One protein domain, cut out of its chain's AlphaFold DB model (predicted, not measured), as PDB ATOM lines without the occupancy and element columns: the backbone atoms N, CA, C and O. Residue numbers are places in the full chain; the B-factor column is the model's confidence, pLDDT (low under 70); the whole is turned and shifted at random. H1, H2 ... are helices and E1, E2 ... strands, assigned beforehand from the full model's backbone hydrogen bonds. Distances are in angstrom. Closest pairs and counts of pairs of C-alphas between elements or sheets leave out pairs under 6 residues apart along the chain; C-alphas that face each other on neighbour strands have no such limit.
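Overview. This is residues 38 to 77 of the 119 residues of an uncharacterized protein of Chloroflexi bacterium ADurb.Bin344 (UniProt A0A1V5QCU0). A short helix, H1, stands in the middle of an elongated model, with a stretch that holds no named element, residues 38 to 51, folded back on itself at one end and a small two-strand hairpin, E1 and E2, at the other. The printed part has 40 residues with one named helix and two named strands, in the order H1, E1, E2, and the two strands are antiparallel. The class is mixed, helices and strands, with under half of the residues, 16 of 40, in named elements. The whole is only just loose, close to compact, with a radius of gyration of the C-alphas of 11.1 A and spans of 30 by 18 by 14 A.

Along the chain. The printed part begins at Ser 38, with its C-alpha at (17.058, -41.576, 23.237). H1, residues 52 to 61, begins at C-alpha 52, (21.509, -39.938, 14.327), and is 14.5 A long from first to last C-alpha. E1 is residues 66 to 68, 7.0 A long. E2 is residues 75 to 77, 7.1 A long, and ends at C-alpha 77, (37.168, -45.419, -0.069).

Arrangement. In H1 every O i to N i+4 pair is within hydrogen-bond range. A tight link of 4 residues joins H1 to E1. E1 and E2 form a hairpin through a short link of 6 residues, and the angle between their directions is 134 degrees. The C-alphas of Gln 68 and Leu 75 face each other at 4.6 A. Across the pair, N 67 and O 76 are within hydrogen-bond range at 2.9 A, and N 76 and O 67 at 2.8 A. H1 and E2 are apart.

Size, cuts and confidence. The two C-alphas farthest apart, those of Gly 39 and Pro 77, are 32.5 A from each other. The printed part has no cut, and no link between named elements is long. The mean pLDDT of the printed part is 87.4, and no printed residue is under 70.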
ATOM      1  N   SER A  38      18.283 -41.547  24.046       78.31
ATOM      2  CA  SER A  38      17.058 -41.576  23.237       78.31
ATOM      3  C   SER A  38      16.113 -42.742  23.563       78.31
ATOM      4  O   SER A  38      14.969 -42.734  23.115       78.31
ATOM      5  N   GLY A  39      16.566 -43.739  24.330       83.69
ATOM      6  CA  GLY A  39      15.846 -45.002  24.504       83.69
ATOM      7  C   GLY A  39      16.291 -46.054  23.488       83.69
ATOM      8  O   GLY A  39      17.469 -46.100  23.137       83.69
ATOM      9  N   ASP A  40      15.364 -46.919  23.073       86.62
ATOM     10  CA  ASP A  40      15.635 -47.965  22.081       86.62
ATOM     11  C   ASP A  40      15.889 -47.369  20.689       86.62
ATOM     12  O   ASP A  40      15.373 -46.297  20.360       86.62
ATOM     13  N   ILE A  41      16.682 -48.066  19.879       88.69
ATOM     14  CA  ILE A  41      16.993 -47.645  18.514       88.69
ATOM     15  C   ILE A  41      15.824 -48.079  17.617       88.69
ATOM     16  O   ILE A  41      15.529 -49.273  17.560       88.69
ATOM     17  N   PRO A  42      15.153 -47.158  16.899       88.81
ATOM     18  CA  PRO A  42      13.937 -47.486  16.149       88.81
ATOM     19  C   PRO A  42      14.127 -48.562  15.072       88.81
ATOM     20  O   PRO A  42      13.206 -49.329  14.800       88.81
ATOM     21  N   SER A  43      15.304 -48.597  14.440       89.31
ATOM     22  CA  SER A  43      15.680 -49.599  13.447       89.31
ATOM     23  C   SER A  43      17.200 -49.698  13.325       89.31
ATOM     24  O   SER A  43      17.904 -48.705  13.486       89.31
ATOM     25  N   ILE A  44      17.692 -50.890  12.987       89.44
ATOM     26  CA  ILE A  44      19.072 -51.123  12.525       89.44
ATOM     27  C   ILE A  44      19.133 -51.482  11.035       89.44
ATOM     28  O   ILE A  44      20.210 -51.691  10.487       89.44
ATOM     29  N   ASP A  45      17.975 -51.589  10.382       90.69
ATOM     30  CA  ASP A  45      17.896 -51.760   8.937       90.69
ATOM     31  C   ASP A  45      18.252 -50.431   8.269       90.69
ATOM     32  O   ASP A  45      17.530 -49.441   8.427       90.69
ATOM     33  N   GLN A  46      19.357 -50.421   7.519       86.75
ATOM     34  CA  GLN A  46      19.910 -49.242   6.858       86.75
ATOM     35  C   GLN A  46      18.898 -48.531   5.945       86.75
ATOM     36  O   GLN A  46      18.985 -47.316   5.786       86.75
ATOM     37  N   ALA A  47      17.916 -49.244   5.384       88.94
ATOM     38  CA  ALA A  47      16.877 -48.635   4.553       88.94
ATOM     39  C   ALA A  47      15.808 -47.868   5.360       88.94
ATOM     40  O   ALA A  47      15.046 -47.087   4.790       88.94
ATOM     41  N   LEU A  48      15.729 -48.098   6.675       91.62
ATOM     42  CA  LEU A  48      14.681 -47.582   7.563       91.62
ATOM     43  C   LEU A  48      15.219 -46.693   8.697       91.62
ATOM     44  O   LEU A  48      14.435 -46.097   9.438       91.62
ATOM     45  N   VAL A  49      16.540 -46.609   8.860       90.50
ATOM     46  CA  VAL A  49      17.188 -45.772   9.875       90.50
ATOM     47  C   VAL A  49      17.099 -44.294   9.490       90.50
ATOM     48  O   VAL A  49      17.421 -43.903   8.372       90.50
ATOM     49  N   THR A  50      16.686 -43.452  10.441       87.88
ATOM     50  CA  THR A  50      16.552 -41.995  10.234       87.88
ATOM     51  C   THR A  50      17.120 -41.157  11.378       87.88
ATOM     52  O   THR A  50      17.344 -39.959  11.213       87.88
ATOM     53  N   ASP A  51      17.364 -41.762  12.541       88.62
ATOM     54  CA  ASP A  51      17.901 -41.097  13.717       88.62
ATOM     55  C   ASP A  51      19.436 -41.125  13.734       88.62
ATOM     56  O   ASP A  51      20.075 -42.075  13.289       88.62
ATOM     57  N   PHE A  52      20.048 -40.082  14.301       86.75
ATOM     58  CA  PHE A  52      21.509 -39.938  14.327       86.75
ATOM     59  C   PHE A  52      22.233 -41.091  15.038       86.75
ATOM     60  O   PHE A  52      23.379 -41.384  14.705       86.75
ATOM     61  N   ILE A  53      21.586 -41.726  16.020       88.94
ATOM     62  CA  ILE A  53      22.160 -42.843  16.774       88.94
ATOM     63  C   ILE A  53      22.154 -44.117  15.933       88.94
ATOM     64  O   ILE A  53      23.192 -44.765  15.803       88.94
ATOM     65  N   GLY A  54      21.012 -44.449  15.331       89.12
ATOM     66  CA  GLY A  54      20.901 -45.557  14.396       89.12
ATOM     67  C   GLY A  54      21.879 -45.416  13.231       89.12
ATOM     68  O   GLY A  54      22.537 -46.391  12.887       89.12
ATOM     69  N   ILE A  55      22.051 -44.204  12.680       88.06
ATOM     70  CA  ILE A  55      22.998 -43.953  11.578       88.06
ATOM     71  C   ILE A  55      24.431 -44.320  11.992       88.06
ATOM     72  O   ILE A  55      25.115 -45.007  11.242       88.06
ATOM     73  N   GLN A  56      24.872 -43.925  13.191       86.88
ATOM     74  CA  GLN A  56      26.212 -44.265  13.694       86.88
ATOM     75  C   GLN A  56      26.387 -45.768  13.918       86.88
ATOM     76  O   GLN A  56      27.438 -46.323  13.616       86.88
ATOM     77  N   LEU A  57      25.361 -46.441  14.448       88.56
ATOM     78  CA  LEU A  57      25.425 -47.883  14.670       88.56
ATOM     79  C   LEU A  57      25.485 -48.646  13.340       88.56
ATOM     80  O   LEU A  57      26.259 -49.587  13.203       88.56
ATOM     81  N   VAL A  58      24.673 -48.240  12.363       89.94
ATOM     82  CA  VAL A  58      24.680 -48.828  11.021       89.94
ATOM     83  C   VAL A  58      26.029 -48.609  10.343       89.94
ATOM     84  O   VAL A  58      26.553 -49.561   9.784       89.94
ATOM     85  N   ASP A  59      26.631 -47.424  10.462       87.88
ATOM     86  CA  ASP A  59      27.957 -47.146   9.891       87.88
ATOM     87  C   ASP A  59      29.082 -47.993  10.522       87.88
ATOM     88  O   ASP A  59      30.055 -48.341   9.853       87.88
ATOM     89  N   GLU A  60      28.947 -48.394  11.789       87.06
ATOM     90  CA  GLU A  60      29.884 -49.322  12.446       87.06
ATOM     91  C   GLU A  60      29.647 -50.789  12.031       87.06
ATOM     92  O   GLU A  60      30.576 -51.595  11.997       87.06
ATOM     93  N   MET A  61      28.402 -51.163  11.716       87.56
ATOM     94  CA  MET A  61      28.030 -52.545  11.381       87.56
ATOM     95  C   MET A  61      28.093 -52.859   9.883       87.56
ATOM     96  O   MET A  61      28.208 -54.030   9.513       87.56
ATOM     97  N   THR A  62      27.987 -51.850   9.018       86.75
ATOM     98  CA  THR A  62      27.972 -52.003   7.559       86.75
ATOM     99  C   THR A  62      29.052 -51.147   6.903       86.75
ATOM    100  O   THR A  62      29.598 -50.215   7.485       86.75
ATOM    101  N   VAL A  63      29.418 -51.499   5.670       86.62
ATOM    102  CA  VAL A  63      30.396 -50.750   4.876       86.62
ATOM    103  C   VAL A  63      29.703 -50.253   3.618       86.62
ATOM    104  O   VAL A  63      29.250 -51.052   2.800       86.62
ATOM    105  N   GLY A  64      29.615 -48.930   3.473       84.12
ATOM    106  CA  GLY A  64      29.110 -48.291   2.262       84.12
ATOM    107  C   GLY A  64      30.096 -48.359   1.093       84.12
ATOM    108  O   GLY A  64      31.250 -48.764   1.236       84.12
ATOM    109  N   ILE A  65      29.647 -47.909  -0.080       86.88
ATOM    110  CA  ILE A  65      30.498 -47.742  -1.272       86.88
ATOM    111  C   ILE A  65      31.669 -46.800  -0.958       86.88
ATOM    112  O   ILE A  65      32.825 -47.124  -1.225       86.88
ATOM    113  N   MET A  66      31.353 -45.679  -0.313       85.88
ATOM    114  CA  MET A  66      32.293 -44.732   0.279       85.88
ATOM    115  C   MET A  66      32.035 -44.676   1.786       85.88
ATOM    116  O   MET A  66      30.935 -45.005   2.235       85.88
ATOM    117  N   ARG A  67      33.020 -44.222   2.558       85.94
ATOM    118  CA  ARG A  67      32.875 -43.939   3.991       85.94
ATOM    119  C   ARG A  67      33.298 -42.513   4.297       85.94
ATOM    120  O   ARG A  67      33.995 -41.885   3.506       85.94
ATOM    121  N   GLN A  68      32.846 -41.984   5.426       86.69
ATOM    122  CA  GLN A  68      33.316 -40.699   5.921       86.69
ATOM    123  C   GLN A  68      34.472 -40.927   6.893       86.69
ATOM    124  O   GLN A  68      34.344 -41.700   7.833       86.69
ATOM    125  N   ASN A  69      35.571 -40.209   6.699       86.44
ATOM    126  CA  ASN A  69      36.691 -40.222   7.623       86.44
ATOM    127  C   ASN A  69      36.283 -39.579   8.959       86.44
ATOM    128  O   ASN A  69      35.885 -38.412   8.997       86.44
ATOM    129  N   GLU A  70      36.448 -40.293  10.070       83.88
ATOM    130  CA  GLU A  70      35.930 -39.900  11.387       83.88
ATOM    131  C   GLU A  70      36.664 -38.687  11.982       83.88
ATOM    132  O   GLU A  70      36.165 -38.034  12.897       83.88
ATOM    133  N   THR A  71      37.857 -38.367  11.470       87.94
ATOM    134  CA  THR A  71      38.670 -37.235  11.942       87.94
ATOM    135  C   THR A  71      38.490 -35.990  11.079       87.94
ATOM    136  O   THR A  71      38.436 -34.875  11.595       87.94
ATOM    137  N   THR A  72      38.439 -36.160   9.758       91.56
ATOM    138  CA  THR A  72      38.447 -35.046   8.796       91.56
ATOM    139  C   THR A  72      37.074 -34.748   8.205       91.56
ATOM    140  O   THR A  72      36.866 -33.664   7.665       91.56
ATOM    141  N   GLY A  73      36.140 -35.695   8.289       85.19
ATOM    142  CA  GLY A  73      34.819 -35.604   7.684       85.19
ATOM    143  C   GLY A  73      34.812 -35.705   6.155       85.19
ATOM    144  O   GLY A  73      33.746 -35.549   5.561       85.19
ATOM    145  N   LEU A  74      35.962 -35.943   5.517       88.19
ATOM    146  CA  LEU A  74      36.064 -36.149   4.071       88.19
ATOM    147  C   LEU A  74      35.613 -37.561   3.689       88.19
ATOM    148  O   LEU A  74      35.700 -38.481   4.495       88.19
ATOM    149  N   LEU A  75      35.156 -37.731   2.448       84.12
ATOM    150  CA  LEU A  75      34.860 -39.056   1.911       84.12
ATOM    151  C   LEU A  75      36.157 -39.810   1.607       84.12
ATOM    152  O   LEU A  75      37.069 -39.270   0.980       84.12
ATOM    153  N   GLU A  76      36.196 -41.072   2.005       86.19
ATOM    154  CA  GLU A  76      37.270 -42.017   1.742       86.19
ATOM    155  C   GLU A  76      36.718 -43.326   1.147       86.19
ATOM    156  O   GLU A  76      35.512 -43.592   1.237       86.19
ATOM    157  N   PRO A  77      37.570 -44.127   0.481       87.56
ATOM    158  CA  PRO A  77      37.168 -45.419  -0.069       87.56
ATOM    159  C   PRO A  77      36.552 -46.338   0.995       87.56
ATOM    160  O   PRO A  77      37.147 -46.565   2.047       87.56
TER     161      PRO A  77